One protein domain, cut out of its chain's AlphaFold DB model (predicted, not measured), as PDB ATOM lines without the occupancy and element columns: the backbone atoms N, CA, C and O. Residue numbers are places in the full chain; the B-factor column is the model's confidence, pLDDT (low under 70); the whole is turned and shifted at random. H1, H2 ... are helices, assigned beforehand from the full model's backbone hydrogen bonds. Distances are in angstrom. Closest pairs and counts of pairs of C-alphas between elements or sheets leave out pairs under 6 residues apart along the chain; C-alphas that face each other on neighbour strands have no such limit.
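This is residues 34 to 154 of the 154 residues of the protein "Bac_DnaA_C domain-containing protein" of Flavilitoribacter nigricans DSM 23189 = NBRC 102662 (UniProt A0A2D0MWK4). A long helical arm, residues 34 to 56 of H1, sticks out from a compact head in which H3 forms the core, with the rest of H1, H2, H5 and H6 round it and H4 packed on H5. The 121 printed residues hold six named helices, H1 to H6 in chain order, and no named strand: all helix. The whole is loose, with a radius of gyration of the C-alphas of 17.5 A, and spans 64 by 32 by 24 A.

H1, residues 34 to 72, touches H3, residues 86 to 99, with residues 61 to 72 alone, at a shallow tilt of 30 degrees, opposite ways; their closest C-alphas, Phe 72 and Ala 91, are 6.2 A apart. With H6, residues 135 to 152, they form a bundle, three helices side by side; the closest C-alphas of H1 and H6 are Val 71 and Lys 140, 6.3 A. H5, residues 117 to 131, touches H3 about perpendicular, at 77 degrees, closest at C-alphas 123 and 93, 4.6 A. Every O i to N i+4 pair is within hydrogen-bond range but in H5, 10 of 11.

H1 begins at C-alpha 34 (-14.723, -1.737, 22.851) and is 57.4 A long; H6, 25.6 A, ends at C-alpha 152 (-12.933, -29.257, -8.976). H2 is residues 76 to 80, H4 105 to 111.

The printed part has no cut, its links are tight, and residues 153 to 154 are under pLDDT 70.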
ATOM      1  N   GLN A  34     -14.440  -0.317  23.036       80.44
ATOM      2  CA  GLN A  34     -14.723  -1.737  22.851       80.44
ATOM      3  C   GLN A  34     -15.199  -2.021  21.422       80.44
ATOM      4  O   GLN A  34     -14.660  -2.910  20.772       80.44
ATOM      5  N   VAL A  35     -16.100  -1.189  20.893       83.88
ATOM      6  CA  VAL A  35     -16.545  -1.262  19.494       83.88
ATOM      7  C   VAL A  35     -15.375  -1.057  18.525       83.88
ATOM      8  O   VAL A  35     -15.266  -1.779  17.542       83.88
ATOM      9  N   ILE A  36     -14.461  -0.117  18.797       85.12
ATOM     10  CA  ILE A  36     -13.266   0.095  17.959       85.12
ATOM     11  C   ILE A  36     -12.362  -1.146  17.941       85.12
ATOM     12  O   ILE A  36     -11.831  -1.495  16.888       85.12
ATOM     13  N   GLU A  37     -12.174  -1.815  19.077       87.56
ATOM     14  CA  GLU A  37     -11.340  -3.018  19.138       87.56
ATOM     15  C   GLU A  37     -12.009  -4.215  18.442       87.56
ATOM     16  O   GLU A  37     -11.345  -4.962  17.722       87.56
ATOM     17  N   GLU A  38     -13.332  -4.347  18.562       88.19
ATOM     18  CA  GLU A  38     -14.122  -5.330  17.810       88.19
ATOM     19  C   GLU A  38     -14.033  -5.088  16.293       88.19
ATOM     20  O   GLU A  38     -13.764  -6.025  15.537       88.19
ATOM     21  N   LEU A  39     -14.159  -3.834  15.839       89.69
ATOM     22  CA  LEU A  39     -14.004  -3.462  14.428       89.69
ATOM     23  C   LEU A  39     -12.609  -3.817  13.893       89.69
ATOM     24  O   LEU A  39     -12.505  -4.408  12.820       89.69
ATOM     25  N   ARG A  40     -11.544  -3.553  14.660       89.75
ATOM     26  CA  ARG A  40     -10.170  -3.957  14.297       89.75
ATOM     27  C   ARG A  40     -10.017  -5.472  14.187       89.75
ATOM     28  O   ARG A  40      -9.280  -5.960  13.329       89.75
ATOM     29  N   GLY A  41     -10.684  -6.225  15.062       92.12
ATOM     30  CA  GLY A  41     -10.719  -7.686  15.002       92.12
ATOM     31  C   GLY A  41     -11.353  -8.183  13.703       92.12
ATOM     32  O   GLY A  41     -10.777  -9.033  13.021       92.12
ATOM     33  N   ILE A  42     -12.490  -7.597  13.323       92.06
ATOM     34  CA  ILE A  42     -13.192  -7.907  12.071       92.06
ATOM     35  C   ILE A  42     -12.334  -7.532  10.855       92.06
ATOM     36  O   ILE A  42     -12.203  -8.331   9.930       92.06
ATOM     37  N   GLU A  43     -11.693  -6.362  10.854       93.94
ATOM     38  CA  GLU A  43     -10.805  -5.932   9.764       93.94
ATOM     39  C   GLU A  43      -9.649  -6.914   9.532       93.94
ATOM     40  O   GLU A  43      -9.356  -7.258   8.385       93.94
ATOM     41  N   LYS A  44      -9.032  -7.426  10.607       92.50
ATOM     42  CA  LYS A  44      -7.988  -8.461  10.512       92.50
ATOM     43  C   LYS A  44      -8.519  -9.756   9.900       92.50
ATOM     44  O   LYS A  44      -7.857 -10.329   9.039       92.50
ATOM     45  N   GLN A  45      -9.708 -10.199  10.313       93.25
ATOM     46  CA  GLN A  45     -10.342 -11.392   9.741       93.25
ATOM     47  C   GLN A  45     -10.657 -11.204   8.253       93.25
ATOM     48  O   GLN A  45     -10.388 -12.093   7.450       93.25
ATOM     49  N   ILE A  46     -11.165 -10.032   7.855       94.38
ATOM     50  CA  ILE A  46     -11.421  -9.704   6.446       94.38
ATOM     51  C   ILE A  46     -10.120  -9.716   5.637       94.38
ATOM     52  O   ILE A  46     -10.110 -10.219   4.514       94.38
ATOM     53  N   ALA A  47      -9.030  -9.172   6.181       92.06
ATOM     54  CA  ALA A  47      -7.733  -9.169   5.511       92.06
ATOM     55  C   ALA A  47      -7.206 -10.595   5.271       92.06
ATOM     56  O   ALA A  47      -6.793 -10.908   4.155       92.06
ATOM     57  N   ASP A  48      -7.289 -11.469   6.277       91.81
ATOM     58  CA  ASP A  48      -6.898 -12.880   6.158       91.81
ATOM     59  C   ASP A  48      -7.766 -13.630   5.132       91.81
ATOM     60  O   ASP A  48      -7.252 -14.313   4.246       91.81
ATOM     61  N   LEU A  49      -9.088 -13.431   5.164       91.19
ATOM     62  CA  LEU A  49      -9.996 -14.025   4.177       91.19
ATOM     63  C   LEU A  49      -9.683 -13.565   2.749       91.19
ATOM     64  O   LEU A  49      -9.665 -14.383   1.830       91.19
ATOM     65  N   ARG A  50      -9.406 -12.271   2.550       89.38
ATOM     66  CA  ARG A  50      -9.005 -11.738   1.238       89.38
ATOM     67  C   ARG A  50      -7.715 -12.380   0.745       89.38
ATOM     68  O   ARG A  50      -7.659 -12.761  -0.419       89.38
ATOM     69  N   PHE A  51      -6.723 -12.527   1.622       88.00
ATOM     70  CA  PHE A  51      -5.450 -13.159   1.288       88.00
ATOM     71  C   PHE A  51      -5.638 -14.615   0.837       88.00
ATOM     72  O   PHE A  51      -5.163 -15.004  -0.232       88.00
ATOM     73  N   ARG A  52      -6.413 -15.402   1.589       85.19
ATOM     74  CA  ARG A  52      -6.725 -16.794   1.227       85.19
ATOM     75  C   ARG A  52      -7.464 -16.895  -0.108       85.19
ATOM     76  O   ARG A  52      -7.150 -17.756  -0.922       85.19
ATOM     77  N   LEU A  53      -8.420 -16.000  -0.361       85.56
ATOM     78  CA  LEU A  53      -9.146 -15.966  -1.632       85.56
ATOM     79  C   LEU A  53      -8.234 -15.616  -2.814       85.56
ATOM     80  O   LEU A  53      -8.378 -16.217  -3.878       85.56
ATOM     81  N   SER A  54      -7.297 -14.677  -2.645       85.88
ATOM     82  CA  SER A  54      -6.316 -14.371  -3.692       85.88
ATOM     83  C   SER A  54      -5.365 -15.535  -3.963       85.88
ATOM     84  O   SER A  54      -5.086 -15.821  -5.123       85.88
ATOM     85  N   ASP A  55      -4.924 -16.245  -2.922       88.44
ATOM     86  CA  ASP A  55      -4.047 -17.409  -3.075       88.44
ATOM     87  C   ASP A  55      -4.755 -18.546  -3.829       88.44
ATOM     88  O   ASP A  55      -4.231 -19.083  -4.802       88.44
ATOM     89  N   ASN A  56      -6.009 -18.837  -3.468       88.69
ATOM     90  CA  ASN A  56      -6.826 -19.836  -4.164       88.69
ATOM     91  C   ASN A  56      -7.027 -19.498  -5.647       88.69
ATOM     92  O   ASN A  56      -6.950 -20.377  -6.504       88.69
ATOM     93  N   LYS A  57      -7.250 -18.216  -5.961       89.88
ATOM     94  CA  LYS A  57      -7.330 -17.735  -7.344       89.88
ATOM     95  C   LYS A  57      -6.034 -18.005  -8.113       89.88
ATOM     96  O   LYS A  57      -6.082 -18.548  -9.214       89.88
ATOM     97  N   GLN A  58      -4.886 -17.659  -7.539       89.50
ATOM     98  CA  GLN A  58      -3.602 -17.856  -8.209       89.50
ATOM     99  C   GLN A  58      -3.312 -19.341  -8.453       89.50
ATOM    100  O   GLN A  58      -2.883 -19.711  -9.546       89.50
ATOM    101  N   ARG A  59      -3.613 -20.201  -7.472       90.69
ATOM    102  CA  ARG A  59      -3.489 -21.660  -7.614       90.69
ATOM    103  C   ARG A  59      -4.355 -22.202  -8.747       90.69
ATOM    104  O   ARG A  59      -3.869 -23.011  -9.530       90.69
ATOM    105  N   TYR A  60      -5.598 -21.729  -8.868       93.06
ATOM    106  CA  TYR A  60      -6.477 -22.136  -9.964       93.06
ATOM    107  C   TYR A  60      -5.890 -21.764 -11.333       93.06
ATOM    108  O   TYR A  60      -5.877 -22.600 -12.230       93.06
ATOM    109  N   LEU A  61      -5.382 -20.534 -11.508       94.38
ATOM    110  CA  LEU A  61      -4.770 -20.121 -12.780       94.38
ATOM    111  C   LEU A  61      -3.531 -20.947 -13.119       94.38
ATOM    112  O   LEU A  61      -3.393 -21.369 -14.265       94.38
ATOM    113  N   GLY A  62      -2.666 -21.198 -12.132       94.69
ATOM    114  CA  GLY A  62      -1.489 -22.047 -12.312       94.69
ATOM    115  C   GLY A  62      -1.883 -23.454 -12.757       94.69
ATOM    116  O   GLY A  62      -1.404 -23.939 -13.777       94.69
ATOM    117  N   ARG A  63      -2.853 -24.069 -12.073       95.31
ATOM    118  CA  ARG A  63      -3.324 -25.413 -12.429       95.31
ATOM    119  C   ARG A  63      -3.999 -25.456 -13.800       95.31
ATOM    120  O   ARG A  63      -3.785 -26.396 -14.563       95.31
ATOM    121  N   LEU A  64      -4.776 -24.430 -14.145       96.69
ATOM    122  CA  LEU A  64      -5.372 -24.298 -15.472       96.69
ATOM    123  C   LEU A  64      -4.297 -24.188 -16.565       96.69
ATOM    124  O   LEU A  64      -4.418 -24.842 -17.601       96.69
ATOM    125  N   ALA A  65      -3.252 -23.387 -16.336       97.06
ATOM    126  CA  ALA A  65      -2.130 -23.254 -17.262       97.06
ATOM    127  C   ALA A  65      -1.427 -24.599 -17.470       97.06
ATOM    128  O   ALA A  65      -1.202 -24.987 -18.615       97.06
ATOM    129  N   GLU A  66      -1.155 -25.335 -16.392       97.12
ATOM    130  CA  GLU A  66      -0.534 -26.664 -16.437       97.12
ATOM    131  C   GLU A  66      -1.370 -27.661 -17.252       97.12
ATOM    132  O   GLU A  66      -0.841 -28.298 -18.163       97.12
ATOM    133  N   ILE A  67      -2.680 -27.752 -16.988       97.69
ATOM    134  CA  ILE A  67      -3.595 -28.644 -17.724       97.69
ATOM    135  C   ILE A  67      -3.599 -28.309 -19.218       97.69
ATOM    136  O   ILE A  67      -3.543 -29.204 -20.064       97.69
ATOM    137  N   ILE A  68      -3.664 -27.021 -19.559       97.62
ATOM    138  CA  ILE A  68      -3.681 -26.578 -20.957       97.62
ATOM    139  C   ILE A  68      -2.348 -26.871 -21.638       97.62
ATOM    140  O   ILE A  68      -2.347 -27.390 -22.753       97.62
ATOM    141  N   CYS A  69      -1.229 -26.583 -20.977       97.88
ATOM    142  CA  CYS A  69       0.101 -26.886 -21.497       97.88
ATOM    143  C   CYS A  69       0.259 -28.384 -21.778       97.88
ATOM    144  O   CYS A  69       0.746 -28.762 -22.843       97.88
ATOM    145  N   GLU A  70      -0.234 -29.236 -20.879       97.56
ATOM    146  CA  GLU A  70      -0.204 -30.688 -21.041       97.56
ATOM    147  C   GLU A  70      -1.051 -31.159 -22.236       97.56
ATOM    148  O   GLU A  70      -0.568 -31.917 -23.075       97.56
ATOM    149  N   VAL A  71      -2.300 -30.696 -22.358       97.81
ATOM    150  CA  VAL A  71      -3.212 -31.137 -23.433       97.81
ATOM    151  C   VAL A  71      -2.784 -30.614 -24.806       97.81
ATOM    152  O   VAL A  71      -2.897 -31.314 -25.815       97.81
ATOM    153  N   PHE A  72      -2.292 -29.378 -24.870       96.75
ATOM    154  CA  PHE A  72      -1.839 -28.779 -26.123       96.75
ATOM    155  C   PHE A  72      -0.386 -29.131 -26.463       96.75
ATOM    156  O   PHE A  72       0.025 -28.855 -27.587       96.75
ATOM    157  N   ASN A  73       0.338 -29.795 -25.555       97.06
ATOM    158  CA  ASN A  73       1.751 -30.154 -25.676       97.06
ATOM    159  C   ASN A  73       2.654 -28.933 -25.931       97.06
ATOM    160  O   ASN A  73       3.455 -28.908 -26.867       97.06
ATOM    161  N   ILE A  74       2.489 -27.905 -25.098       97.56
ATOM    162  CA  ILE A  74       3.247 -26.650 -25.154       97.56
ATOM    163  C   ILE A  74       3.852 -26.332 -23.787       97.56
ATOM    164  O   ILE A  74       3.422 -26.869 -22.768       97.56
ATOM    165  N   THR A  75       4.836 -25.440 -23.746       97.62
ATOM    166  CA  THR A  75       5.400 -24.935 -22.488       97.62
ATOM    167  C   THR A  75       4.640 -23.708 -21.980       97.62
ATOM    168  O   THR A  75       3.989 -22.990 -22.742       97.62
ATOM    169  N   GLU A  76       4.766 -23.413 -20.685       96.38
ATOM    170  CA  GLU A  76       4.184 -22.203 -20.085       96.38
ATOM    171  C   GLU A  76       4.728 -20.917 -20.741       96.38
ATOM    172  O   GLU A  76       3.985 -19.963 -20.987       96.38
ATOM    173  N   GLU A  77       6.008 -20.918 -21.120       96.44
ATOM    174  CA  GLU A  77       6.647 -19.832 -21.872       96.44
ATOM    175  C   GLU A  77       6.003 -19.632 -23.251       96.44
ATOM    176  O   GLU A  77       5.831 -18.500 -23.702       96.44
ATOM    177  N   GLN A  78       5.588 -20.708 -23.925       97.50
ATOM    178  CA  GLN A  78       4.874 -20.628 -25.204       97.50
ATOM    179  C   GLN A  78       3.435 -20.133 -25.014       97.50
ATOM    180  O   GLN A  78       2.928 -19.358 -25.831       97.50
ATOM    181  N   LEU A  79       2.773 -20.514 -23.920       97.44
ATOM    182  CA  LEU A  79       1.425 -20.044 -23.591       97.44
ATOM    183  C   LEU A  79       1.402 -18.526 -23.316       97.44
ATOM    184  O   LEU A  79       0.564 -17.790 -23.860       97.44
ATOM    185  N   THR A  80       2.353 -18.041 -22.523       96.69
ATOM    186  CA  THR A  80       2.447 -16.637 -22.078       96.69
ATOM    187  C   THR A  80       3.228 -15.744 -23.047       96.69
ATOM    188  O   THR A  80       2.966 -14.547 -23.136       96.69
ATOM    189  N   GLY A  81       4.119 -16.321 -23.853       95.19
ATOM    190  CA  GLY A  81       5.011 -15.592 -24.751       95.19
ATOM    191  C   GLY A  81       4.321 -14.851 -25.907       95.19
ATOM    192  O   GLY A  81       3.130 -15.014 -26.169       95.19
ATOM    193  N   PRO A  82       5.050 -14.011 -26.654       95.12
ATOM    194  CA  PRO A  82       4.469 -13.186 -27.718       95.12
ATOM    195  C   PRO A  82       4.181 -13.948 -29.024       95.12
ATOM    196  O   PRO A  82       3.438 -13.449 -29.872       95.12
ATOM    197  N   GLU A  83       4.765 -15.135 -29.210       96.31
ATOM    198  CA  GLU A  83       4.687 -15.912 -30.452       96.31
ATOM    199  C   GLU A  83       3.249 -16.330 -30.784       96.31
ATOM    200  O   GLU A  83       2.466 -16.632 -29.889       96.31
ATOM    201  N   ARG A  84       2.866 -16.330 -32.066       93.00
ATOM    202  CA  ARG A  84       1.471 -16.541 -32.510       93.00
ATOM    203  C   ARG A  84       1.294 -17.782 -33.378       93.00
ATOM    204  O   ARG A  84       0.490 -17.773 -34.307       93.00
ATOM    205  N   ASN A  85       2.022 -18.850 -33.072       95.88
ATOM    206  CA  ASN A  85       1.773 -20.134 -33.722       95.88
ATOM    207  C   ASN A  85       0.319 -20.576 -33.466       95.88
ATOM    208  O   ASN A  85      -0.214 -20.267 -32.390       95.88
ATOM    209  N   PRO A  86      -0.336 -21.258 -34.426       94.31
ATOM    210  CA  PRO A  86      -1.735 -21.664 -34.291       94.31
ATOM    211  C   PRO A  86      -1.992 -22.441 -32.998       94.31
ATOM    212  O   PRO A  86      -2.845 -22.042 -32.217       94.31
ATOM    213  N   GLU A  87      -1.150 -23.428 -32.685       95.00
ATOM    214  CA  GLU A  87      -1.276 -24.245 -31.470       95.00
ATOM    215  C   GLU A  87      -1.199 -23.420 -30.177       95.00
ATOM    216  O   GLU A  87      -1.982 -23.631 -29.253       95.00
ATOM    217  N   TYR A  88      -0.293 -22.438 -30.114       97.12
ATOM    218  CA  TYR A  88      -0.134 -21.583 -28.929       97.12
ATOM    219  C   TYR A  88      -1.317 -20.630 -28.801       97.12
ATOM    220  O   TYR A  88      -1.773 -20.310 -27.706       97.12
ATOM    221  N   THR A  89      -1.817 -20.161 -29.941       96.94
ATOM    222  CA  THR A  89      -2.965 -19.265 -30.018       96.94
ATOM    223  C   THR A  89      -4.241 -19.982 -29.582       96.94
ATOM    224  O   THR A  89      -4.980 -19.442 -28.758       96.94
ATOM    225  N   ASP A  90      -4.438 -21.217 -30.028       97.31
ATOM    226  CA  ASP A  90      -5.557 -22.075 -29.649       97.31
ATOM    227  C   ASP A  90      -5.520 -22.434 -28.160       97.31
ATOM    228  O   ASP A  90      -6.533 -22.309 -27.466       97.31
ATOM    229  N   ALA A  91      -4.344 -22.763 -27.621       97.81
ATOM    230  CA  ALA A  91      -4.171 -22.981 -26.185       97.81
ATOM    231  C   ALA A  91      -4.576 -21.742 -25.361       97.81
ATOM    232  O   ALA A  91      -5.245 -21.857 -24.332       97.81
ATOM    233  N   ARG A  92      -4.250 -20.529 -25.833       98.06
ATOM    234  CA  ARG A  92      -4.674 -19.274 -25.182       98.06
ATOM    235  C   ARG A  92      -6.173 -19.023 -25.311       98.06
ATOM    236  O   ARG A  92      -6.760 -18.447 -24.397       98.06
ATOM    237  N   PHE A  93      -6.799 -19.427 -26.418       98.12
ATOM    238  CA  PHE A  93      -8.256 -19.369 -26.565       98.12
ATOM    239  C   PHE A  93      -8.938 -20.255 -25.524       98.12
ATOM    240  O   PHE A  93      -9.827 -19.778 -24.816       98.12
ATOM    241  N   ALA A  94      -8.467 -21.495 -25.365       97.75
ATOM    242  CA  ALA A  94      -8.929 -22.400 -24.316       97.75
ATOM    243  C   ALA A  94      -8.722 -21.799 -22.918       97.75
ATOM    244  O   ALA A  94      -9.668 -21.737 -22.132       97.75
ATOM    245  N   PHE A  95      -7.531 -21.264 -22.632       98.06
ATOM    246  CA  PHE A  95      -7.229 -20.635 -21.341       98.06
ATOM    247  C   PHE A  95      -8.209 -19.512 -21.015       98.06
ATOM    248  O   PHE A  95      -8.849 -19.520 -19.962       98.06
ATOM    249  N   SER A  96      -8.387 -18.575 -21.945       97.75
ATOM    250  CA  SER A  96      -9.295 -17.440 -21.775       97.75
ATOM    251  C   SER A  96     -10.757 -17.863 -21.642       97.75
ATOM    252  O   SER A  96     -11.534 -17.178 -20.972       97.75
ATOM    253  N   PHE A  97     -11.158 -18.985 -22.240       97.94
ATOM    254  CA  PHE A  97     -12.496 -19.534 -22.069       97.94
ATOM    255  C   PHE A  97     -12.714 -20.097 -20.662       97.94
ATOM    256  O   PHE A  97     -13.595 -19.614 -19.944       97.94
ATOM    257  N   PHE A  98     -11.881 -21.046 -20.232       96.62
ATOM    258  CA  PHE A  98     -12.043 -21.718 -18.939       96.62
ATOM    259  C   PHE A  98     -11.755 -20.798 -17.744       96.62
ATOM    260  O   PHE A  98     -12.437 -20.877 -16.719       96.62
ATOM    261  N   ALA A  99     -10.816 -19.856 -17.872       96.50
ATOM    262  CA  ALA A  99     -10.554 -18.864 -16.831       96.50
ATOM    263  C   ALA A  99     -11.734 -17.892 -16.645       96.50
ATOM    264  O   ALA A  99     -11.931 -17.334 -15.562       96.50
ATOM    265  N   ARG A 100     -12.577 -17.685 -17.665       95.94
ATOM    266  CA  ARG A 100     -13.603 -16.637 -17.607       95.94
ATOM    267  C   ARG A 100     -14.639 -16.834 -16.501       95.94
ATOM    268  O   ARG A 100     -15.165 -15.840 -15.992       95.94
ATOM    269  N   LYS A 101     -14.895 -18.081 -16.097       91.50
ATOM    270  CA  LYS A 101     -15.818 -18.437 -15.005       91.50
ATOM    271  C   LYS A 101     -15.415 -17.800 -13.665       91.50
ATOM    272  O   LYS A 101     -16.289 -17.448 -12.878       91.50
ATOM    273  N   HIS A 102     -14.117 -17.595 -13.433       91.12
ATOM    274  CA  HIS A 102     -13.578 -17.191 -12.127       91.12
ATOM    275  C   HIS A 102     -12.792 -15.868 -12.146       91.12
ATOM    276  O   HIS A 102     -12.564 -15.276 -11.087       91.12
ATOM    277  N   PHE A 103     -12.416 -15.378 -13.332       95.19
ATOM    278  CA  PHE A 103     -11.521 -14.231 -13.500       95.19
ATOM    279  C   PHE A 103     -12.109 -13.149 -14.406       95.19
ATOM    280  O   PHE A 103     -12.915 -13.398 -15.311       95.19
ATOM    281  N   THR A 104     -11.697 -11.913 -14.150       96.62
ATOM    282  CA  THR A 104     -11.967 -10.750 -14.997       96.62
ATOM    283  C   THR A 104     -11.077 -10.762 -16.241       96.62
ATOM    284  O   THR A 104     -10.009 -11.364 -16.255       96.62
ATOM    285  N   TRP A 105     -11.476 -10.040 -17.292       97.31
ATOM    286  CA  TRP A 105     -10.678  -9.935 -18.525       97.31
ATOM    287  C   TRP A 105      -9.269  -9.389 -18.300       97.31
ATOM    288  O   TRP A 105      -8.347  -9.766 -19.014       97.31
ATOM    289  N   LYS A 106      -9.119  -8.500 -17.313       96.69
ATOM    290  CA  LYS A 106      -7.827  -7.935 -16.939       96.69
ATOM    291  C   LYS A 106      -6.933  -8.997 -16.294       96.69
ATOM    292  O   LYS A 106      -5.834  -9.202 -16.782       96.69
ATOM    293  N   GLU A 107      -7.443  -9.718 -15.291       95.44
ATOM    294  CA  GLU A 107      -6.707 -10.811 -14.629       95.44
ATOM    295  C   GLU A 107      -6.294 -11.907 -15.631       95.44
ATOM    296  O   GLU A 107      -5.183 -12.420 -15.566       95.44
ATOM    297  N   ILE A 108      -7.162 -12.245 -16.596       97.00
ATOM    298  CA  ILE A 108      -6.845 -13.229 -17.649       97.00
ATOM    299  C   ILE A 108      -5.716 -12.722 -18.554       97.00
ATOM    300  O   ILE A 108      -4.820 -13.483 -18.901       97.00
ATOM    301  N   GLY A 109      -5.762 -11.445 -18.945       96.56
ATOM    302  CA  GLY A 109      -4.719 -10.820 -19.753       96.56
ATOM    303  C   GLY A 109      -3.365 -10.801 -19.044       96.56
ATOM    304  O   GLY A 109      -2.369 -11.212 -19.638       96.56
ATOM    305  N   GLU A 110      -3.353 -10.410 -17.766       96.19
ATOM    306  CA  GLU A 110      -2.174 -10.433 -16.886       96.19
ATOM    307  C   GLU A 110      -1.581 -11.847 -16.788       96.19
ATOM    308  O   GLU A 110      -0.398 -12.043 -17.064       96.19
ATOM    309  N   ALA A 111      -2.416 -12.859 -16.521       95.94
ATOM    310  CA  ALA A 111      -1.994 -14.262 -16.445       95.94
ATOM    311  C   ALA A 111      -1.413 -14.805 -17.764       95.94
ATOM    312  O   ALA A 111      -0.630 -15.751 -17.770       95.94
ATOM    313  N   LEU A 112      -1.786 -14.206 -18.891       95.94
ATOM    314  CA  LEU A 112      -1.354 -14.584 -20.230       95.94
ATOM    315  C   LEU A 112      -0.162 -13.753 -20.738       95.94
ATOM    316  O   LEU A 112      -0.000 -13.612 -21.952       95.94
ATOM    317  N   GLY A 113       0.665 -13.224 -19.831       94.44
ATOM    318  CA  GLY A 113       1.852 -12.433 -20.161       94.44
ATOM    319  C   GLY A 113       1.530 -10.960 -20.415       94.44
ATOM    320  O   GLY A 113       1.920 -10.419 -21.450       94.44
ATOM    321  N   ASP A 114       0.773 -10.335 -19.507       95.62
ATOM    322  CA  ASP A 114       0.420  -8.905 -19.545       95.62
ATOM    323  C   ASP A 114      -0.278  -8.453 -20.840       95.62
ATOM    324  O   ASP A 114      -0.072  -7.352 -21.364       95.62
ATOM    325  N   ARG A 115      -1.149  -9.309 -21.382       94.75
ATOM    326  CA  ARG A 115      -1.957  -8.987 -22.564       94.75
ATOM    327  C   ARG A 115      -3.106  -8.054 -22.209       94.75
ATOM    328  O   ARG A 115      -3.691  -8.126 -21.133       94.75
ATOM    329  N   ASP A 116      -3.493  -7.217 -23.169       97.19
ATOM    330  CA  ASP A 116      -4.622  -6.317 -22.966       97.19
ATOM    331  C   ASP A 116      -5.944  -7.084 -22.775       97.19
ATOM    332  O   ASP A 116      -6.209  -8.102 -23.424       97.19
ATOM    333  N   HIS A 117      -6.817  -6.548 -21.927       95.12
ATOM    334  CA  HIS A 117      -8.133  -7.110 -21.625       95.12
ATOM    335  C   HIS A 117      -9.005  -7.345 -22.878       95.12
ATOM    336  O   HIS A 117      -9.791  -8.296 -22.915       95.12
ATOM    337  N   SER A 118      -8.869  -6.514 -23.920       97.75
ATOM    338  CA  SER A 118      -9.571  -6.709 -25.196       97.75
ATOM    339  C   SER A 118      -9.074  -7.948 -25.946       97.75
ATOM    340  O   SER A 118      -9.869  -8.628 -26.596       97.75
ATOM    341  N   THR A 119      -7.794  -8.300 -25.783       96.88
ATOM    342  CA  THR A 119      -7.207  -9.524 -26.342       96.88
ATOM    343  C   THR A 119      -7.783 -10.752 -25.647       96.88
ATOM    344  O   THR A 119      -8.234 -11.666 -26.329       96.88
ATOM    345  N   ALA A 120      -7.862 -10.752 -24.311       96.69
ATOM    346  CA  ALA A 120      -8.491 -11.841 -23.557       96.69
ATOM    347  C   ALA A 120      -9.964 -12.046 -23.962       96.69
ATOM    348  O   ALA A 120     -10.423 -13.173 -24.160       96.69
ATOM    349  N   LYS A 121     -10.702 -10.949 -24.171       97.56
ATOM    350  CA  LYS A 121     -12.085 -11.001 -24.662       97.56
ATOM    351  C   LYS A 121     -12.180 -11.586 -26.075       97.56
ATOM    352  O   LYS A 121     -13.025 -12.441 -26.318       97.56
ATOM    353  N   TYR A 122     -11.320 -11.145 -26.996       97.62
ATOM    354  CA  TYR A 122     -11.258 -11.690 -28.356       97.62
ATOM    355  C   TYR A 122     -10.972 -13.197 -28.347       97.62
ATOM    356  O   TYR A 122     -11.656 -13.959 -29.025       97.62
ATOM    357  N   GLN A 123     -10.008 -13.627 -27.532       97.19
ATOM    358  CA  GLN A 123      -9.641 -15.033 -27.374       97.19
ATOM    359  C   GLN A 123     -10.823 -15.889 -26.900       97.19
ATOM    360  O   GLN A 123     -11.062 -16.962 -27.448       97.19
ATOM    361  N   HIS A 124     -11.598 -15.389 -25.938       97.38
ATOM    362  CA  HIS A 124     -12.810 -16.059 -25.467       97.38
ATOM    363  C   HIS A 124     -13.871 -16.204 -26.568       97.38
ATOM    364  O   HIS A 124     -14.468 -17.267 -26.709       97.38
ATOM    365  N   THR A 125     -14.101 -15.166 -27.377       97.00
ATOM    366  CA  THR A 125     -15.035 -15.267 -28.511       97.00
ATOM    367  C   THR A 125     -14.540 -16.270 -29.552       97.00
ATOM    368  O   THR A 125     -15.320 -17.094 -30.023       97.00
ATOM    369  N   ARG A 126     -13.241 -16.256 -29.874       97.44
ATOM    370  CA  ARG A 126     -12.647 -17.189 -30.842       97.44
ATOM    371  C   ARG A 126     -12.759 -18.641 -30.410       97.44
ATOM    372  O   ARG A 126     -13.013 -19.482 -31.264       97.44
ATOM    373  N   TYR A 127     -12.638 -18.926 -29.115       97.62
ATOM    374  CA  TYR A 127     -12.889 -20.265 -28.585       97.62
ATOM    375  C   TYR A 127     -14.266 -20.795 -29.005       97.62
ATOM    376  O   TYR A 127     -14.361 -21.910 -29.504       97.62
ATOM    377  N   LEU A 128     -15.325 -19.995 -28.833       96.06
ATOM    378  CA  LEU A 128     -16.700 -20.416 -29.128       96.06
ATOM    379  C   LEU A 128     -16.894 -20.749 -30.613       96.06
ATOM    380  O   LEU A 128     -17.624 -21.673 -30.956       96.06
ATOM    381  N   GLU A 129     -16.222 -20.007 -31.491       95.56
ATOM    382  CA  GLU A 129     -16.247 -20.245 -32.935       95.56
ATOM    383  C   GLU A 129     -15.473 -21.521 -33.307       95.56
ATOM    384  O   GLU A 129     -15.961 -22.340 -34.087       95.56
ATOM    385  N   LEU A 130     -14.284 -21.713 -32.729       94.25
ATOM    386  CA  LEU A 130     -13.415 -22.865 -32.989       94.25
ATOM    387  C   LEU A 130     -13.990 -24.171 -32.439       94.25
ATOM    388  O   LEU A 130     -13.978 -25.171 -33.147       94.25
ATOM    389  N   HIS A 131     -14.568 -24.165 -31.236       94.81
ATOM    390  CA  HIS A 131     -15.207 -25.351 -30.640       94.81
ATOM    391  C   HIS A 131     -16.411 -25.841 -31.463       94.81
ATOM    392  O   HIS A 131     -16.729 -27.022 -31.472       94.81
ATOM    393  N   GLY A 132     -17.062 -24.953 -32.219       89.50
ATOM    394  CA  GLY A 132     -18.149 -25.335 -33.124       89.50
ATOM    395  C   GLY A 132     -17.706 -25.791 -34.520       89.50
ATOM    396  O   GLY A 132     -18.540 -26.281 -35.279       89.50
ATOM    397  N   THR A 133     -16.439 -25.590 -34.897       95.50
ATOM    398  CA  THR A 133     -15.987 -25.734 -36.296       95.50
ATOM    399  C   THR A 133     -14.789 -26.660 -36.482       95.50
ATOM    400  O   THR A 133     -14.734 -27.367 -37.488       95.50
ATOM    401  N   ASP A 134     -13.852 -26.695 -35.536       95.50
ATOM    402  CA  ASP A 134     -12.635 -27.500 -35.607       95.50
ATOM    403  C   ASP A 134     -12.716 -28.696 -34.651       95.50
ATOM    404  O   ASP A 134     -12.710 -28.561 -33.426       95.50
ATOM    405  N   LEU A 135     -12.758 -29.897 -35.232       95.38
ATOM    406  CA  LEU A 135     -12.854 -31.151 -34.492       95.38
ATOM    407  C   LEU A 135     -11.632 -31.410 -33.599       95.38
ATOM    408  O   LEU A 135     -11.789 -31.920 -32.490       95.38
ATOM    409  N   VAL A 136     -10.424 -31.070 -34.056       95.06
ATOM    410  CA  VAL A 136      -9.187 -31.314 -33.297       95.06
ATOM    411  C   VAL A 136      -9.139 -30.393 -32.086       95.06
ATOM    412  O   VAL A 136      -8.843 -30.835 -30.974       95.06
ATOM    413  N   PHE A 137      -9.481 -29.121 -32.290       96.50
ATOM    414  CA  PHE A 137      -9.596 -28.159 -31.200       96.50
ATOM    415  C   PHE A 137     -10.648 -28.595 -30.176       96.50
ATOM    416  O   PHE A 137     -10.378 -28.592 -28.977       96.50
ATOM    417  N   THR A 138     -11.816 -29.026 -30.652       97.12
ATOM    418  CA  THR A 138     -12.926 -29.504 -29.815       97.12
ATOM    419  C   THR A 138     -12.491 -30.659 -28.922       97.12
ATOM    420  O   THR A 138     -12.669 -30.598 -27.710       97.12
ATOM    421  N   GLN A 139     -11.823 -31.668 -29.486       97.00
ATOM    422  CA  GLN A 139     -11.319 -32.807 -28.715       97.00
ATOM    423  C   GLN A 139     -10.339 -32.382 -27.617       97.00
ATOM    424  O   GLN A 139     -10.431 -32.869 -26.490       97.00
ATOM    425  N   LYS A 140      -9.414 -31.462 -27.917       97.00
ATOM    426  CA  LYS A 140      -8.485 -30.921 -26.912       97.00
ATOM    427  C   LYS A 140      -9.225 -30.123 -25.837       97.00
ATOM    428  O   LYS A 140      -8.957 -30.289 -24.652       97.00
ATOM    429  N   ALA A 141     -10.172 -29.280 -26.226       96.75
ATOM    430  CA  ALA A 141     -10.961 -28.487 -25.292       96.75
ATOM    431  C   ALA A 141     -11.800 -29.367 -24.349       96.75
ATOM    432  O   ALA A 141     -11.834 -29.116 -23.144       96.75
ATOM    433  N   ASP A 142     -12.396 -30.441 -24.863       96.75
ATOM    434  CA  ASP A 142     -13.158 -31.401 -24.065       96.75
ATOM    435  C   ASP A 142     -12.250 -32.169 -23.087       96.75
ATOM    436  O   ASP A 142     -12.628 -32.398 -21.937       96.75
ATOM    437  N   GLN A 143     -11.017 -32.502 -23.493       97.00
ATOM    438  CA  GLN A 143     -10.008 -33.075 -22.591       97.00
ATOM    439  C   GLN A 143      -9.615 -32.105 -21.470       97.00
ATOM    440  O   GLN A 143      -9.505 -32.519 -20.314       97.00
ATOM    441  N   VAL A 144      -9.431 -30.818 -21.785       96.81
ATOM    442  CA  VAL A 144      -9.178 -29.782 -20.771       96.81
ATOM    443  C   VAL A 144     -10.358 -29.694 -19.802       96.81
ATOM    444  O   VAL A 144     -10.150 -29.725 -18.591       96.81
ATOM    445  N   GLN A 145     -11.593 -29.655 -20.307       95.88
ATOM    446  CA  GLN A 145     -12.794 -29.618 -19.470       95.88
ATOM    447  C   GLN A 145     -12.893 -30.847 -18.557       95.88
ATOM    448  O   GLN A 145     -13.217 -30.696 -17.377       95.88
ATOM    449  N   ALA A 146     -12.598 -32.047 -19.064       95.69
ATOM    450  CA  ALA A 146     -12.605 -33.270 -18.266       95.69
ATOM    451  C   ALA A 146     -11.611 -33.185 -17.094       95.69
ATOM    452  O   ALA A 146     -12.000 -33.418 -15.951       95.69
ATOM    453  N   LYS A 147     -10.373 -32.747 -17.358       94.88
ATOM    454  CA  LYS A 147      -9.330 -32.578 -16.330       94.88
ATOM    455  C   LYS A 147      -9.643 -31.480 -15.313       94.88
ATOM    456  O   LYS A 147      -9.379 -31.649 -14.129       94.88
ATOM    457  N   ILE A 148     -10.217 -30.356 -15.752       93.00
ATOM    458  CA  ILE A 148     -10.664 -29.293 -14.834       93.00
ATOM    459  C   ILE A 148     -11.767 -29.818 -13.916       93.00
ATOM    460  O   ILE A 148     -11.772 -29.521 -12.726       93.00
ATOM    461  N   THR A 149     -12.696 -30.600 -14.469       90.81
ATOM    462  CA  THR A 149     -13.810 -31.158 -13.698       90.81
ATOM    463  C   THR A 149     -13.292 -32.118 -12.630       90.81
ATOM    464  O   THR A 149     -13.721 -32.011 -11.493       90.81
ATOM    465  N   GLU A 150     -12.346 -32.998 -12.963       88.69
ATOM    466  CA  GLU A 150     -11.694 -33.893 -11.993       88.69
ATOM    467  C   GLU A 150     -11.068 -33.110 -10.828       88.69
ATOM    468  O   GLU A 150     -11.343 -33.414  -9.672       88.69
ATOM    469  N   TYR A 151     -10.353 -32.022 -11.129       80.94
ATOM    470  CA  TYR A 151      -9.750 -31.151 -10.120       80.94
ATOM    471  C   TYR A 151     -10.767 -30.404  -9.238       80.94
ATOM    472  O   TYR A 151     -10.518 -30.210  -8.053       80.94
ATOM    473  N   GLU A 152     -11.912 -29.962  -9.775       76.69
ATOM    474  CA  GLU A 152     -12.933 -29.257  -8.976       76.69
ATOM    475  C   GLU A 152     -13.607 -30.164  -7.916       76.69
ATOM    476  O   GLU A 152     -14.258 -29.636  -7.009       76.69
ATOM    477  N   TYR A 153     -13.468 -31.494  -8.013       62.53
ATOM    478  CA  TYR A 153     -14.058 -32.472  -7.085       62.53
ATOM    479  C   TYR A 153     -13.051 -33.156  -6.137       62.53
ATOM    480  O   TYR A 153     -13.477 -33.994  -5.336       62.53
ATOM    481  N   GLU A 154     -11.764 -32.800  -6.195       55.06
ATOM    482  CA  GLU A 154     -10.724 -33.215  -5.232       55.06
ATOM    483  C   GLU A 154     -10.581 -32.224  -4.064       55.06
ATOM    484  O   GLU A 154     -10.480 -32.697  -2.906       55.06
TER     485      GLU A 154